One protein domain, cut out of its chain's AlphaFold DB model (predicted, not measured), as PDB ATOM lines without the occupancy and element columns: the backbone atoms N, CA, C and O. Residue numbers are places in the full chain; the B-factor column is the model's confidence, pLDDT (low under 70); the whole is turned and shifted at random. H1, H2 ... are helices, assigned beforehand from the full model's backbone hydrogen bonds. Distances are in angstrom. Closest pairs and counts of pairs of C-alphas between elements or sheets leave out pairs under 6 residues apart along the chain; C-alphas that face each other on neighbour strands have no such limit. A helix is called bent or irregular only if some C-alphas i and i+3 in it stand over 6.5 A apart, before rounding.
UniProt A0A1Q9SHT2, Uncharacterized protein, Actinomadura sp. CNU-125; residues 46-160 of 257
ATOM      1  N   GLY A  46     -53.898  60.707  -8.243       97.12
ATOM      2  CA  GLY A  46     -53.266  60.555  -6.932       97.12
ATOM      3  C   GLY A  46     -53.286  59.131  -6.362       97.12
ATOM      4  O   GLY A  46     -52.967  58.942  -5.193       97.12
ATOM      5  N   GLU A  47     -53.787  58.136  -7.097       97.50
ATOM      6  CA  GLU A  47     -53.960  56.783  -6.562       97.50
ATOM      7  C   GLU A  47     -52.629  56.070  -6.362       97.50
ATOM      8  O   GLU A  47     -52.448  55.417  -5.336       97.50
ATOM      9  N   GLN A  48     -51.704  56.227  -7.309       97.12
ATOM     10  CA  GLN A  48     -50.384  55.617  -7.228       97.12
ATOM     11  C   GLN A  48     -49.629  56.127  -5.997       97.12
ATOM     12  O   GLN A  48     -49.080  55.334  -5.235       97.12
ATOM     13  N   GLU A  49     -49.660  57.440  -5.768       95.44
ATOM     14  CA  GLU A  49     -49.042  58.091  -4.618       95.44
ATOM     15  C   GLU A  49     -49.669  57.587  -3.317       95.44
ATOM     16  O   GLU A  49     -48.945  57.121  -2.439       95.44
ATOM     17  N   ARG A  50     -51.008  57.552  -3.228       95.56
ATOM     18  CA  ARG A  50     -51.715  57.001  -2.057       95.56
ATOM     19  C   ARG A  50     -51.336  55.547  -1.781       95.56
ATOM     20  O   ARG A  50     -51.219  55.159  -0.624       95.56
ATOM     21  N   TRP A  51     -51.163  54.729  -2.819       96.25
ATOM     22  CA  TRP A  51     -50.759  53.330  -2.661       96.25
ATOM     23  C   TRP A  51     -49.328  53.207  -2.141       96.25
ATOM     24  O   TRP A  51     -49.083  52.382  -1.268       96.25
ATOM     25  N   ILE A  52     -48.397  54.030  -2.627       93.06
ATOM     26  CA  ILE A  52     -47.018  54.069  -2.119       93.06
ATOM     27  C   ILE A  52     -46.997  54.549  -0.659       93.06
ATOM     28  O   ILE A  52     -46.311  53.962   0.178       93.06
ATOM     29  N   GLU A  53     -47.790  55.568  -0.327       90.50
ATOM     30  CA  GLU A  53     -47.898  56.122   1.026       90.50
ATOM     31  C   GLU A  53     -48.403  55.109   2.060       90.50
ATOM     32  O   GLU A  53     -48.028  55.212   3.229       90.50
ATOM     33  N   LEU A  54     -49.166  54.082   1.660       89.94
ATOM     34  CA  LEU A  54     -49.590  53.012   2.574       89.94
ATOM     35  C   LEU A  54     -48.402  52.320   3.263       89.94
ATOM     36  O   LEU A  54     -48.505  51.978   4.442       89.94
ATOM     37  N   ALA A  55     -47.253  52.188   2.588       81.50
ATOM     38  CA  ALA A  55     -46.047  51.642   3.211       81.50
ATOM     39  C   ALA A  55     -45.535  52.532   4.357       81.50
ATOM     40  O   ALA A  55     -45.011  52.021   5.346       81.50
ATOM     41  N   SER A  56     -45.732  53.853   4.270       73.88
ATOM     42  CA  SER A  56     -45.291  54.801   5.302       73.88
ATOM     43  C   SER A  56     -46.072  54.668   6.608       73.88
ATOM     44  O   SER A  56     -45.498  54.912   7.666       73.88
ATOM     45  N   PHE A  57     -47.347  54.262   6.571       73.44
ATOM     46  CA  PHE A  57     -48.145  54.049   7.789       73.44
ATOM     47  C   PHE A  57     -47.700  52.831   8.605       73.44
ATOM     48  O   PHE A  57     -48.116  52.672   9.749       73.44
ATOM     49  N   MET A  58     -46.842  51.983   8.037       68.69
ATOM     50  CA  MET A  58     -46.355  50.762   8.677       68.69
ATOM     51  C   MET A  58     -44.920  50.882   9.209       68.69
ATOM     52  O   MET A  58     -44.374  49.901   9.713       68.69
ATOM     53  N   VAL A  59     -44.315  52.072   9.118       70.31
ATOM     54  CA  VAL A  59     -42.960  52.356   9.602       70.31
ATOM     55  C   VAL A  59     -43.038  53.275  10.817       70.31
ATOM     56  O   VAL A  59     -43.368  54.454  10.704       70.31
ATOM     57  N   PHE A  60     -42.702  52.741  11.992       70.00
ATOM     58  CA  PHE A  60     -42.730  53.495  13.252       70.00
ATOM     59  C   PHE A  60     -41.506  54.403  13.450       70.00
ATOM     60  O   PHE A  60     -41.573  55.356  14.223       70.00
ATOM     61  N   VAL A  61     -40.398  54.131  12.750       79.12
ATOM     62  CA  VAL A  61     -39.148  54.900  12.839       79.12
ATOM     63  C   VAL A  61     -38.604  55.149  11.438       79.12
ATOM     64  O   VAL A  61     -38.307  54.207  10.707       79.12
ATOM     65  N   LYS A  62     -38.466  56.424  11.060       78.19
ATOM     66  CA  LYS A  62     -37.853  56.825   9.789       78.19
ATOM     67  C   LYS A  62     -36.377  57.128  10.010       78.19
ATOM     68  O   LYS A  62     -36.039  57.964  10.844       78.19
ATOM     69  N   HIS A  63     -35.520  56.469   9.240       88.38
ATOM     70  CA  HIS A  63     -34.093  56.756   9.202       88.38
ATOM     71  C   HIS A  63     -33.758  57.590   7.958       88.38
ATOM     72  O   HIS A  63     -34.357  57.346   6.910       88.38
ATOM     73  N   PRO A  64     -32.808  58.539   8.044       90.62
ATOM     74  CA  PRO A  64     -32.214  59.160   6.863       90.62
ATOM     75  C   PRO A  64     -31.679  58.113   5.879       90.62
ATOM     76  O   PRO A  64     -31.269  57.025   6.293       90.62
ATOM     77  N   ASP A  65     -31.656  58.436   4.588       90.69
ATOM     78  CA  ASP A  65     -31.234  57.501   3.539       90.69
ATOM     79  C   ASP A  65     -29.806  56.982   3.748       90.69
ATOM     80  O   ASP A  65     -29.523  55.831   3.439       90.69
ATOM     81  N   ASP A  66     -28.895  57.779   4.303       91.69
ATOM     82  CA  ASP A  66     -27.489  57.441   4.570       91.69
ATOM     83  C   ASP A  66     -27.255  56.742   5.921       91.69
ATOM     84  O   ASP A  66     -26.127  56.391   6.259       91.69
ATOM     85  N   HIS A  67     -28.312  56.485   6.693       94.75
ATOM     86  CA  HIS A  67     -28.181  55.902   8.023       94.75
ATOM     87  C   HIS A  67     -27.669  54.439   7.976       94.75
ATOM     88  O   HIS A  67     -28.195  53.641   7.189       94.75
ATOM     89  N   PRO A  68     -26.744  54.019   8.875       93.88
ATOM     90  CA  PRO A  68     -26.194  52.650   8.914       93.88
ATOM     91  C   PRO A  68     -27.230  51.538   9.139       93.88
ATOM     92  O   PRO A  68     -26.993  50.376   8.820       93.88
ATOM     93  N   PHE A  69     -28.406  51.892   9.671       93.88
ATOM     94  CA  PHE A  69     -29.551  50.978   9.820       93.88
ATOM     95  C   PHE A  69     -29.864  50.231   8.521       93.88
ATOM     96  O   PHE A  69     -30.196  49.051   8.566       93.88
ATOM     97  N   TRP A  70     -29.754  50.910   7.379       94.56
ATOM     98  CA  TRP A  70     -30.111  50.333   6.089       94.56
ATOM     99  C   TRP A  70     -29.142  49.265   5.608       94.56
ATOM    100  O   TRP A  70     -29.571  48.350   4.913       94.56
ATOM    101  N   ASP A  71     -27.875  49.336   6.012       94.88
ATOM    102  CA  ASP A  71     -26.895  48.306   5.673       94.88
ATOM    103  C   ASP A  71     -27.211  47.029   6.461       94.88
ATOM    104  O   ASP A  71     -27.349  45.955   5.880       94.88
ATOM    105  N   ALA A  72     -27.505  47.168   7.758       94.62
ATOM    106  CA  ALA A  72     -27.976  46.057   8.583       94.62
ATOM    107  C   ALA A  72     -29.351  45.518   8.131       94.62
ATOM    108  O   ALA A  72     -29.614  44.322   8.223       94.62
ATOM    109  N   ALA A  73     -30.258  46.381   7.660       94.38
ATOM    110  CA  ALA A  73     -31.555  45.967   7.121       94.38
ATOM    111  C   ALA A  73     -31.399  45.175   5.820       94.38
ATOM    112  O   ALA A  73     -32.002  44.115   5.671       94.38
ATOM    113  N   ARG A  74     -30.518  45.634   4.923       96.06
ATOM    114  CA  ARG A  74     -30.142  44.900   3.715       96.06
ATOM    115  C   ARG A  74     -29.564  43.528   4.055       96.06
ATOM    116  O   ARG A  74     -29.952  42.549   3.428       96.06
ATOM    117  N   GLU A  75     -28.672  43.432   5.039       96.81
ATOM    118  CA  GLU A  75     -28.118  42.144   5.475       96.81
ATOM    119  C   GLU A  75     -29.215  41.187   5.953       96.81
ATOM    120  O   GLU A  75     -29.300  40.071   5.441       96.81
ATOM    121  N   ARG A  76     -30.124  41.637   6.833       95.75
ATOM    122  CA  ARG A  76     -31.266  40.819   7.291       95.75
ATOM    123  C   ARG A  76     -32.208  40.416   6.157       95.75
ATOM    124  O   ARG A  76     -32.741  39.304   6.157       95.75
ATOM    125  N   PHE A  77     -32.414  41.298   5.178       95.56
ATOM    126  CA  PHE A  77     -33.158  40.971   3.966       95.56
ATOM    127  C   PHE A  77     -32.455  39.841   3.209       95.56
ATOM    128  O   PHE A  77     -33.086  38.846   2.859       95.56
ATOM    129  N   LEU A  78     -31.148  39.956   2.967       96.00
ATOM    130  CA  LEU A  78     -30.371  38.966   2.219       96.00
ATOM    131  C   LEU A  78     -30.334  37.607   2.925       96.00
ATOM    132  O   LEU A  78     -30.504  36.587   2.256       96.00
ATOM    133  N   THR A  79     -30.186  37.573   4.250       94.44
ATOM    134  CA  THR A  79     -30.165  36.323   5.029       94.44
ATOM    135  C   THR A  79     -31.552  35.716   5.246       94.44
ATOM    136  O   THR A  79     -31.650  34.538   5.584       94.44
ATOM    137  N   GLY A  80     -32.626  36.477   5.007       90.62
ATOM    138  CA  GLY A  80     -34.001  36.027   5.238       90.62
ATOM    139  C   GLY A  80     -34.422  36.067   6.711       90.62
ATOM    140  O   GLY A  80     -35.432  35.470   7.073       90.62
ATOM    141  N   GLU A  81     -33.670  36.771   7.560       91.88
ATOM    142  CA  GLU A  81     -34.026  37.011   8.965       91.88
ATOM    143  C   GLU A  81     -35.238  37.942   9.106       91.88
ATOM    144  O   GLU A  81     -35.993  37.854  10.075       91.88
ATOM    145  N   THR A  82     -35.441  38.824   8.127       90.31
ATOM    146  CA  THR A  82     -36.637  39.661   8.015       90.31
ATOM    147  C   THR A  82     -37.793  38.846   7.430       90.31
ATOM    148  O   THR A  82     -37.628  38.198   6.396       90.31
ATOM    149  N   ASP A  83     -38.987  38.906   8.028       91.88
ATOM    150  CA  ASP A  83     -40.155  38.219   7.472       91.88
ATOM    151  C   ASP A  83     -40.583  38.798   6.111       91.88
ATOM    152  O   ASP A  83     -40.355  39.966   5.797       91.88
ATOM    153  N   TYR A  84     -41.240  37.977   5.292       94.50
ATOM    154  CA  TYR A  84     -41.542  38.320   3.902       94.50
ATOM    155  C   TYR A  84     -42.443  39.560   3.731       94.50
ATOM    156  O   TYR A  84     -42.291  40.308   2.763       94.50
ATOM    157  N   ALA A  85     -43.362  39.823   4.669       92.44
ATOM    158  CA  ALA A  85     -44.197  41.022   4.612       92.44
ATOM    159  C   ALA A  85     -43.379  42.278   4.937       92.44
ATOM    160  O   ALA A  85     -43.569  43.326   4.320       92.44
ATOM    161  N   HIS A  86     -42.433  42.176   5.868       90.75
ATOM    162  CA  HIS A  86     -41.518  43.269   6.174       90.75
ATOM    163  C   HIS A  86     -40.508  43.523   5.042       90.75
ATOM    164  O   HIS A  86     -40.293  44.679   4.684       90.75
ATOM    165  N   GLN A  87     -40.000  42.475   4.384       93.69
ATOM    166  CA  GLN A  87     -39.170  42.595   3.174       93.69
ATOM    167  C   GLN A  87     -39.882  43.397   2.066       93.69
ATOM    168  O   GLN A  87     -39.302  44.301   1.462       93.69
ATOM    169  N   ALA A  88     -41.166  43.111   1.816       94.31
ATOM    170  CA  ALA A  88     -41.971  43.856   0.846       94.31
ATOM    171  C   ALA A  88     -42.062  45.356   1.178       94.31
ATOM    172  O   ALA A  88     -42.039  46.190   0.272       94.31
ATOM    173  N   LYS A  89     -42.134  45.707   2.468       91.12
ATOM    174  CA  LYS A  89     -42.158  47.102   2.929       91.12
ATOM    175  C   LYS A  89     -40.804  47.756   2.695       91.12
ATOM    176  O   LYS A  89     -40.766  48.801   2.053       91.12
ATOM    177  N   GLU A  90     -39.715  47.136   3.151       92.06
ATOM    178  CA  GLU A  90     -38.347  47.658   3.007       92.06
ATOM    179  C   GLU A  90     -37.996  47.978   1.550       92.06
ATOM    180  O   GLU A  90     -37.385  49.005   1.280       92.06
ATOM    181  N   LEU A  91     -38.475  47.184   0.591       94.19
ATOM    182  CA  LEU A  91     -38.318  47.491  -0.834       94.19
ATOM    183  C   LEU A  91     -38.998  48.797  -1.270       94.19
ATOM    184  O   LEU A  91     -38.508  49.516  -2.140       94.19
ATOM    185  N   VAL A  92     -40.146  49.119  -0.681       93.56
ATOM    186  CA  VAL A  92     -40.924  50.298  -1.063       93.56
ATOM    187  C   VAL A  92     -40.374  51.568  -0.422       93.56
ATOM    188  O   VAL A  92     -40.223  52.563  -1.129       93.56
ATOM    189  N   PHE A  93     -40.102  51.547   0.888       88.50
ATOM    190  CA  PHE A  93     -39.683  52.744   1.635       88.50
ATOM    191  C   PHE A  93     -38.167  52.862   1.820       88.50
ATOM    192  O   PHE A  93     -37.684  53.940   2.162       88.50
ATOM    193  N   GLY A  94     -37.425  51.773   1.632       90.38
ATOM    194  CA  GLY A  94     -35.979  51.758   1.772       90.38
ATOM    195  C   GLY A  94     -35.274  52.537   0.663       90.38
ATOM    196  O   GLY A  94     -35.779  52.630  -0.463       90.38
ATOM    197  N   PRO A  95     -34.096  53.107   0.960       93.12
ATOM    198  CA  PRO A  95     -33.368  53.915   0.004       93.12
ATOM    199  C   PRO A  95     -32.871  53.043  -1.148       93.12
ATOM    200  O   PRO A  95     -32.479  51.886  -0.965       93.12
ATOM    201  N   GLU A  96     -32.829  53.627  -2.344       93.25
ATOM    202  CA  GLU A  96     -32.464  52.926  -3.581       93.25
ATOM    203  C   GLU A  96     -31.110  52.205  -3.461       93.25
ATOM    204  O   GLU A  96     -30.970  51.068  -3.902       93.25
ATOM    205  N   ARG A  97     -30.139  52.817  -2.768       93.81
ATOM    206  CA  ARG A  97     -28.810  52.231  -2.520       93.81
ATOM    207  C   ARG A  97     -28.841  50.888  -1.779       93.81
ATOM    208  O   ARG A  97     -27.897  50.117  -1.899       93.81
ATOM    209  N   ALA A  98     -29.868  50.651  -0.963       94.94
ATOM    210  CA  ALA A  98     -29.948  49.494  -0.081       94.94
ATOM    211  C   ALA A  98     -30.874  48.406  -0.632       94.94
ATOM    212  O   ALA A  98     -30.656  47.240  -0.321       94.94
ATOM    213  N   PHE A  99     -31.869  48.757  -1.458       95.75
ATOM    214  CA  PHE A  99     -32.905  47.809  -1.900       95.75
ATOM    215  C   PHE A  99     -33.205  47.818  -3.407       95.75
ATOM    216  O   PHE A  99     -33.978  46.976  -3.867       95.75
ATOM    217  N   GLY A 100     -32.612  48.720  -4.200       93.44
ATOM    218  CA  GLY A 100     -32.936  48.892  -5.626       93.44
ATOM    219  C   GLY A 100     -32.755  47.631  -6.485       93.44
ATOM    220  O   GLY A 100     -33.469  47.418  -7.470       93.44
ATOM    221  N   ASP A 101     -31.852  46.742  -6.075       96.44
ATOM    222  CA  ASP A 101     -31.512  45.479  -6.734       96.44
ATOM    223  C   ASP A 101     -32.196  44.240  -6.127       96.44
ATOM    224  O   ASP A 101     -32.042  43.144  -6.663       96.44
ATOM    225  N   LEU A 102     -32.980  44.382  -5.052       97.50
ATOM    226  CA  LEU A 102     -33.496  43.241  -4.279       97.50
ATOM    227  C   LEU A 102     -34.911  42.785  -4.666       97.50
ATOM    228  O   LEU A 102     -35.381  41.754  -4.181       97.50
ATOM    229  N   LEU A 103     -35.585  43.484  -5.588       98.06
ATOM    230  CA  LEU A 103     -36.901  43.056  -6.081       98.06
ATOM    231  C   LEU A 103     -36.894  41.624  -6.664       98.06
ATOM    232  O   LEU A 103     -37.807  40.869  -6.332       98.06
ATOM    233  N   PRO A 104     -35.923  41.212  -7.510       97.94
ATOM    234  CA  PRO A 104     -35.887  39.847  -8.037       97.94
ATOM    235  C   PRO A 104     -35.831  38.788  -6.933       97.94
ATOM    236  O   PRO A 104     -36.554  37.799  -7.014       97.94
ATOM    237  N   LEU A 105     -35.049  39.042  -5.877       96.75
ATOM    238  CA  LEU A 105     -34.930  38.134  -4.740       96.75
ATOM    239  C   LEU A 105     -36.261  38.000  -3.990       96.75
ATOM    240  O   LEU A 105     -36.671  36.886  -3.686       96.75
ATOM    241  N   LEU A 106     -36.987  39.102  -3.754       97.06
ATOM    242  CA  LEU A 106     -38.339  39.025  -3.180       97.06
ATOM    243  C   LEU A 106     -39.252  38.134  -4.038       97.06
ATOM    244  O   LEU A 106     -39.940  37.262  -3.518       97.06
ATOM    245  N   LEU A 107     -39.260  38.345  -5.358       97.62
ATOM    246  CA  LEU A 107     -40.135  37.603  -6.268       97.62
ATOM    247  C   LEU A 107     -39.822  36.104  -6.301       97.62
ATOM    248  O   LEU A 107     -40.758  35.305  -6.334       97.62
ATOM    249  N   GLU A 108     -38.541  35.734  -6.274       96.00
ATOM    250  CA  GLU A 108     -38.083  34.343  -6.186       96.00
ATOM    251  C   GLU A 108     -38.552  33.684  -4.883       96.00
ATOM    252  O   GLU A 108     -39.117  32.589  -4.895       96.00
ATOM    253  N   ARG A 109     -38.426  34.403  -3.763       95.81
ATOM    254  CA  ARG A 109     -38.808  33.914  -2.434       95.81
ATOM    255  C   ARG A 109     -40.309  33.784  -2.210       95.81
ATOM    256  O   ARG A 109     -40.718  33.201  -1.209       95.81
ATOM    257  N   ALA A 110     -41.151  34.299  -3.106       96.00
ATOM    258  CA  ALA A 110     -42.605  34.284  -2.948       96.00
ATOM    259  C   ALA A 110     -43.185  32.874  -2.735       96.00
ATOM    260  O   ALA A 110     -44.191  32.716  -2.039       96.00
ATOM    261  N   ASP A 111     -42.563  31.863  -3.343       94.69
ATOM    262  CA  ASP A 111     -43.006  30.469  -3.293       94.69
ATOM    263  C   ASP A 111     -42.229  29.621  -2.272       94.69
ATOM    264  O   ASP A 111     -42.529  28.437  -2.107       94.69
ATOM    265  N   GLU A 112     -41.278  30.214  -1.545       94.44
ATOM    266  CA  GLU A 112     -40.562  29.519  -0.477       94.44
ATOM    267  C   GLU A 112     -41.497  29.154   0.688       94.44
ATOM    268  O   GLU A 112     -42.458  29.886   0.978       94.44
ATOM    269  N   PRO A 113     -41.220  28.034   1.385       93.06
ATOM    270  CA  PRO A 113     -41.978  27.626   2.555       93.06
ATOM    271  C   PRO A 113     -41.968  28.686   3.658       93.06
ATOM    272  O   PRO A 113     -40.941  29.279   3.972       93.06
ATOM    273  N   SER A 114     -43.113  28.863   4.309       88.62
ATOM    274  CA  SER A 114     -43.252  29.703   5.500       88.62
ATOM    275  C   SER A 114     -44.132  29.009   6.533       88.62
ATOM    276  O   SER A 114     -44.829  28.040   6.228       88.62
ATOM    277  N   TRP A 115     -44.185  29.532   7.759       82.38
ATOM    278  CA  TRP A 115     -45.104  29.012   8.779       82.38
ATOM    279  C   TRP A 115     -46.588  29.117   8.368       82.38
ATOM    280  O   TRP A 115     -47.426  28.399   8.907       82.38
ATOM    281  N   ARG A 116     -46.919  29.977   7.390       77.38
ATOM    282  CA  ARG A 116     -48.258  30.105   6.786       77.38
ATOM    283  C   ARG A 116     -48.446  29.242   5.530       77.38
ATOM    284  O   ARG A 116     -49.473  29.364   4.869       77.38
ATOM    285  N   GLY A 117     -47.482  28.397   5.170       87.75
ATOM    286  CA  GLY A 117     -47.472  27.593   3.946       87.75
ATOM    287  C   GLY A 117     -46.405  28.077   2.971       87.75
ATOM    288  O   GLY A 117     -45.345  27.471   2.889       87.75
ATOM    289  N   VAL A 118     -46.671  29.173   2.256       92.31
ATOM    290  CA  VAL A 118     -45.678  29.858   1.406       92.31
ATOM    291  C   VAL A 118     -45.602  31.340   1.745       92.31
ATOM    292  O   VAL A 118     -46.570  31.915   2.254       92.31
ATOM    293  N   ASN A 119     -44.469  31.970   1.457       94.00
ATOM    294  CA  ASN A 119     -44.219  33.388   1.722       94.00
ATOM    295  C   ASN A 119     -45.287  34.322   1.139       94.00
ATOM    296  O   ASN A 119     -45.734  35.237   1.827       94.00
ATOM    297  N   LEU A 120     -45.802  34.038  -0.062       92.81
ATOM    298  CA  LEU A 120     -46.894  34.796  -0.688       92.81
ATOM    299  C   LEU A 120     -48.104  35.015   0.240       92.81
ATOM    300  O   LEU A 120     -48.784  36.033   0.134       92.81
ATOM    301  N   TYR A 121     -48.392  34.079   1.150       91.19
ATOM    302  CA  TYR A 121     -49.514  34.187   2.085       91.19
ATOM    303  C   TYR A 121     -49.300  35.186   3.220       91.19
ATOM    304  O   TYR A 121     -50.255  35.514   3.921       91.19
ATOM    305  N   ALA A 122     -48.074  35.665   3.408       90.31
ATOM    306  CA  ALA A 122     -47.787  36.737   4.342       90.31
ATOM    307  C   ALA A 122     -48.198  38.116   3.804       90.31
ATOM    308  O   ALA A 122     -48.354  39.018   4.613       90.31
ATOM    309  N   LEU A 123     -48.391  38.272   2.486       93.44
ATOM    310  CA  LEU A 123     -48.735  39.557   1.875       93.44
ATOM    311  C   LEU A 123     -50.241  39.791   1.852       93.44
ATOM    312  O   LEU A 123     -50.989  38.953   1.332       93.44
ATOM    313  N   ASP A 124     -50.678  40.950   2.328       92.62
ATOM    314  CA  ASP A 124     -52.033  41.463   2.155       92.62
ATOM    315  C   ASP A 124     -52.062  42.735   1.280       92.62
ATOM    316  O   ASP A 124     -51.122  43.023   0.531       92.62
ATOM    317  N   GLU A 125     -53.184  43.459   1.280       92.19
ATOM    318  CA  GLU A 125     -53.316  44.681   0.484       92.19
ATOM    319  C   GLU A 125     -52.355  45.800   0.913       92.19
ATOM    320  O   GLU A 125     -51.965  46.605   0.065       92.19
ATOM    321  N   TYR A 126     -51.943  45.841   2.182       91.88
ATOM    322  CA  TYR A 126     -51.054  46.858   2.732       91.88
ATOM    323  C   TYR A 126     -49.611  46.664   2.280       91.88
ATOM    324  O   TYR A 126     -48.898  47.654   2.160       91.88
ATOM    325  N   GLU A 127     -49.168  45.442   1.974       94.38
ATOM    326  CA  GLU A 127     -47.876  45.222   1.308       94.38
ATOM    327  C   GLU A 127     -47.988  45.282  -0.219       94.38
ATOM    328  O   GLU A 127     -47.122  45.846  -0.894       94.38
ATOM    329  N   LEU A 128     -49.057  44.721  -0.791       96.81
ATOM    330  CA  LEU A 128     -49.188  44.605  -2.243       96.81
ATOM    331  C   LEU A 128     -49.482  45.941  -2.927       96.81
ATOM    332  O   LEU A 128     -48.896  46.202  -3.976       96.81
ATOM    333  N   LYS A 129     -50.354  46.798  -2.377       97.44
ATOM    334  CA  LYS A 129     -50.653  48.107  -2.989       97.44
ATOM    335  C   LYS A 129     -49.385  48.971  -3.113       97.44
ATOM    336  O   LYS A 129     -49.101  49.406  -4.231       97.44
ATOM    337  N   PRO A 130     -48.554  49.157  -2.069       96.69
ATOM    338  CA  PRO A 130     -47.309  49.904  -2.222       96.69
ATOM    339  C   PRO A 130     -46.309  49.257  -3.184       96.69
ATOM    340  O   PRO A 130     -45.700  49.973  -3.978       96.69
ATOM    341  N   LEU A 131     -46.173  47.923  -3.185       97.12
ATOM    342  CA  LEU A 131     -45.330  47.225  -4.164       97.12
ATOM    343  C   LEU A 131     -45.781  47.515  -5.600       97.12
ATOM    344  O   LEU A 131     -44.954  47.827  -6.456       97.12
ATOM    345  N   VAL A 132     -47.087  47.447  -5.868       97.88
ATOM    346  CA  VAL A 132     -47.656  47.776  -7.182       97.88
ATOM    347  C   VAL A 132     -47.455  49.255  -7.512       97.88
ATOM    348  O   VAL A 132     -47.093  49.579  -8.640       97.88
ATOM    349  N   GLY A 133     -47.625  50.155  -6.544       96.88
ATOM    350  CA  GLY A 133     -47.382  51.586  -6.728       96.88
ATOM    351  C   GLY A 133     -45.927  51.906  -7.092       96.88
ATOM    352  O   GLY A 133     -45.682  52.674  -8.022       96.88
ATOM    353  N   ARG A 134     -44.963  51.281  -6.403       96.31
ATOM    354  CA  ARG A 134     -43.515  51.496  -6.573       96.31
ATOM    355  C   ARG A 134     -42.958  50.812  -7.824       96.31
ATOM    356  O   ARG A 134     -42.178  51.417  -8.554       96.31
ATOM    357  N   TYR A 135     -43.338  49.557  -8.071       96.69
ATOM    358  CA  TYR A 135     -42.712  48.700  -9.088       96.69
ATOM    359  C   TYR A 135     -43.593  48.411 -10.307       96.69
ATOM    360  O   TYR A 135     -43.104  47.870 -11.306       96.69
ATOM    361  N   GLY A 136     -44.874  48.780 -10.257       95.25
ATOM    362  CA  GLY A 136     -45.791  48.719 -11.389       95.25
ATOM    363  C   GLY A 136     -45.860  47.326 -12.028       95.25
ATOM    364  O   GLY A 136     -46.038  46.332 -11.319       95.25
ATOM    365  N   PRO A 137     -45.684  47.203 -13.361       95.75
ATOM    366  CA  PRO A 137     -45.807  45.920 -14.057       95.75
ATOM    367  C   PRO A 137     -44.832  44.833 -13.582       95.75
ATOM    368  O   PRO A 137     -45.115  43.650 -13.764       95.75
ATOM    369  N   ARG A 138     -43.702  45.199 -12.955       96.31
ATOM    370  CA  ARG A 138     -42.668  44.239 -12.516       96.31
ATOM    371  C   ARG A 138     -43.172  43.268 -11.446       96.31
ATOM    372  O   ARG A 138     -42.619  42.183 -11.317       96.31
ATOM    373  N   VAL A 139     -44.217  43.636 -10.705       97.06
ATOM    374  CA  VAL A 139     -44.833  42.799  -9.659       97.06
ATOM    375  C   VAL A 139     -46.183  42.208 -10.081       97.06
ATOM    376  O   VAL A 139     -46.885  41.631  -9.250       97.06
ATOM    377  N   ARG A 140     -46.552  42.304 -11.370       96.75
ATOM    378  CA  ARG A 140     -47.851  41.839 -11.890       96.75
ATOM    379  C   ARG A 140     -48.143  40.391 -11.512       96.75
ATOM    380  O   ARG A 140     -49.203  40.105 -10.963       96.75
ATOM    381  N   GLU A 141     -47.210  39.484 -11.786       96.19
ATOM    382  CA  GLU A 141     -47.409  38.051 -11.536       96.19
ATOM    383  C   GLU A 141     -47.621  37.750 -10.049       96.19
ATOM    384  O   GLU A 141     -48.458  36.923  -9.689       96.19
ATOM    385  N   LEU A 142     -46.906  38.452  -9.164       97.44
ATOM    386  CA  LEU A 142     -47.098  38.344  -7.720       97.44
ATOM    387  C   LEU A 142     -48.511  38.803  -7.322       97.44
ATOM    388  O   LEU A 142     -49.225  38.072  -6.631       97.44
ATOM    389  N   ALA A 143     -48.939  39.971  -7.813       97.50
ATOM    390  CA  ALA A 143     -50.251  40.550  -7.531       97.50
ATOM    391  C   ALA A 143     -51.402  39.661  -8.039       97.50
ATOM    392  O   ALA A 143     -52.348  39.382  -7.301       97.50
ATOM    393  N   VAL A 144     -51.299  39.152  -9.270       97.44
ATOM    394  CA  VAL A 144     -52.290  38.246  -9.876       97.44
ATOM    395  C   VAL A 144     -52.391  36.940  -9.089       97.44
ATOM    396  O   VAL A 144     -53.502  36.491  -8.785       97.44
ATOM    397  N   ARG A 145     -51.256  36.335  -8.708       96.75
ATOM    398  CA  ARG A 145     -51.251  35.114  -7.887       96.75
ATOM    399  C   ARG A 145     -51.876  35.347  -6.516       96.75
ATOM    400  O   ARG A 145     -52.718  34.548  -6.110       96.75
ATOM    401  N   ALA A 146     -51.520  36.430  -5.826       96.25
ATOM    402  CA  ALA A 146     -52.085  36.760  -4.520       96.25
ATOM    403  C   ALA A 146     -53.608  36.969  -4.594       96.25
ATOM    404  O   ALA A 146     -54.372  36.345  -3.850       96.25
ATOM    405  N   ALA A 147     -54.062  37.772  -5.558       96.94
ATOM    406  CA  ALA A 147     -55.467  38.118  -5.730       96.94
ATOM    407  C   ALA A 147     -56.341  36.915  -6.122       96.94
ATOM    408  O   ALA A 147     -57.460  36.785  -5.633       96.94
ATOM    409  N   LYS A 148     -55.835  35.981  -6.942       95.81
ATOM    410  CA  LYS A 148     -56.555  34.736  -7.285       95.81
ATOM    411  C   LYS A 148     -56.853  33.870  -6.061       95.81
ATOM    412  O   LYS A 148     -57.879  33.195  -6.043       95.81
ATOM    413  N   ARG A 149     -55.971  33.878  -5.056       93.12
ATOM    414  CA  ARG A 149     -56.143  33.080  -3.834       93.12
ATOM    415  C   ARG A 149     -57.111  33.722  -2.844       93.12
ATOM    416  O   ARG A 149     -57.883  33.003  -2.219       93.12
ATOM    417  N   ARG A 150     -57.094  35.055  -2.729       94.12
ATOM    418  CA  ARG A 150     -57.996  35.819  -1.850       94.12
ATOM    419  C   ARG A 150     -58.706  36.948  -2.611       94.12
ATOM    420  O   ARG A 150     -58.395  38.116  -2.390       94.12
ATOM    421  N   PRO A 151     -59.673  36.634  -3.498       96.12
ATOM    422  CA  PRO A 151     -60.297  37.640  -4.362       96.12
ATOM    423  C   PRO A 151     -61.017  38.762  -3.612       96.12
ATOM    424  O   PRO A 151     -61.046  39.892  -4.087       96.12
ATOM    425  N   ALA A 152     -61.621  38.446  -2.462       94.25
ATOM    426  CA  ALA A 152     -62.355  39.423  -1.661       94.25
ATOM    427  C   ALA A 152     -61.418  40.414  -0.955       94.25
ATOM    428  O   ALA A 152     -61.721  41.600  -0.932       94.25
ATOM    429  N   ASP A 153     -60.284  39.929  -0.444       94.19
ATOM    430  CA  ASP A 153     -59.382  40.724   0.398       94.19
ATOM    431  C   ASP A 153     -58.324  41.458  -0.436       94.19
ATOM    432  O   ASP A 153     -57.988  42.602  -0.172       94.19
ATOM    433  N   ILE A 154     -57.787  40.793  -1.464       96.69
ATOM    434  CA  ILE A 154     -56.647  41.292  -2.248       96.69
ATOM    435  C   ILE A 154     -57.086  41.816  -3.616       96.69
ATOM    436  O   ILE A 154     -56.335  42.537  -4.261       96.69
ATOM    437  N   GLY A 155     -58.295  41.502  -4.091       97.00
ATOM    438  CA  GLY A 155     -58.703  41.773  -5.475       97.00
ATOM    439  C   GLY A 155     -58.511  43.222  -5.943       97.00
ATOM    440  O   GLY A 155     -58.285  43.449  -7.131       97.00
ATOM    441  N   GLU A 156     -58.555  44.198  -5.032       97.38
ATOM    442  CA  GLU A 156     -58.341  45.611  -5.355       97.38
ATOM    443  C   GLU A 156     -56.950  45.927  -5.914       97.38
ATOM    444  O   GLU A 156     -56.816  46.861  -6.703       97.38
ATOM    445  N   VAL A 157     -55.921  45.142  -5.570       97.94
ATOM    446  CA  VAL A 157     -54.551  45.357  -6.076       97.94
ATOM    447  C   VAL A 157     -54.488  45.265  -7.603       97.94
ATOM    448  O   VAL A 157     -53.556  45.773  -8.221       97.94
ATOM    449  N   LEU A 158     -55.488  44.623  -8.220       98.06
ATOM    450  CA  LEU A 158     -55.589  44.438  -9.660       98.06
ATOM    451  C   LEU A 158     -56.320  45.577 -10.392       98.06
ATOM    452  O   LEU A 158     -56.342  45.577 -11.622       98.06
ATOM    453  N   LEU A 159     -56.914  46.552  -9.691       98.19
ATOM    454  CA  LEU A 159     -57.678  47.638 -10.329       98.19
ATOM    455  C   LEU A 159     -56.900  48.416 -11.407       98.19
ATOM    456  O   LEU A 159     -57.492  48.679 -12.458       98.19
ATOM    457  N   PRO A 160     -55.608  48.758 -11.223       98.25
ATOM    458  CA  PRO A 160     -54.863  49.532 -12.214       98.25
ATOM    459  C   PRO A 160     -54.433  48.718 -13.442       98.25
ATOM    460  O   PRO A 160     -54.007  49.297 -14.441       98.25
TER     461      PRO A 160
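What this domain is: This is residues 46 to 160 of the 257 residues of an uncharacterized protein of Actinomadura sp. CNU-125 (UniProt A0A1Q9SHT2). This is a compact all-helix body in which H3 and H7a stand side by side in the middle; H7 folds back on itself, and its second arm H7b makes one end of the long axis with H8, while H2 and the short H4 make the other. H1 crosses H7a on one side, and H5 and H6 pack on H3. The printed part has 115 residues with eight named helices, H1 to H8 in order along the chain, and no named strand. The radius of gyration of the C-alphas is 13.6 A, and the spans are 39 by 36 by 24 A.

Where its parts are: H7, residues 125 to 149, is the longest helix; by its hydrogen bonds it was assigned as one helix, but it is bent, with C-alphas 134 and 137 9.6 A apart. Its arm H7a, residues 125 to 134, measures 13.9 A and begins at C-alpha 125 (-53.316, 44.681, 0.484). Its arm H7b, residues 137 to 149, measures 19.4 A and is irregular, with C-alphas 138 and 141 7.9 A apart. H8, residues 151 to 158, is irregular too, with C-alphas 153 and 156 7.6 A apart; it ends at C-alpha 158 (-55.589, 44.438, -9.660). H3, residues 84 to 93, measures 14.7 A. H1, residues 47 to 56, begins at C-alpha 47 (-53.960, 56.783, -6.562). H2 is residues 69 to 79, H4 96 to 99, H5 103 to 109 and H6 119 to 122.

How they stand to each other: H3 and H7 are the hubs. H7a and H7b touch at a shallow tilt of 19 degrees, opposite ways, closest at the C-alphas of Val 132 and Val 139, 6.2 A. H7b and H8 form a helical hairpin, closest at the C-alphas of Ala 147 and Ile 154, 4.9 A. H3 touches H7a at a tilt of 38 degrees, only just steep, closest at the C-alphas of Ala 88 and Glu 127, 6.1 A. H1 touches H7a at a steep tilt of 61 degrees, with the C-alphas of Ile 52 and Pro 130 closest, 4.2 A. H3 touches H5 at a shallow tilt of 4 degrees, closest at the C-alphas of Leu 91 and Leu 103, 7.0 A. H3 also touches H6, closest at the C-alphas of Ala 85 and Ala 122, 5.6 A. H2 touches H4, closest at the C-alphas of Arg 74 and Ala 98, 6.0 A; H2 and H8 are apart. Every O i to N i+4 pair is within hydrogen-bond range in H2 and H5, against 4 of 6 in H1, 5 of 6 in H3 and in H7a, 7 of 9 in H7b and 1 of 4 in H8, where 2 of 5 O i to N i+3 pairs are; H4 and H6 are too short for an i+4 pair.

The domain as a whole: The C-alphas farthest apart, of Pro 68 and Ala 152, are 39.9 A apart. The printed part has no cut. The link from H1 to H2, residues 57 to 68, is long. The mean pLDDT of the printed part is 92.9, and residue 58 is under 70.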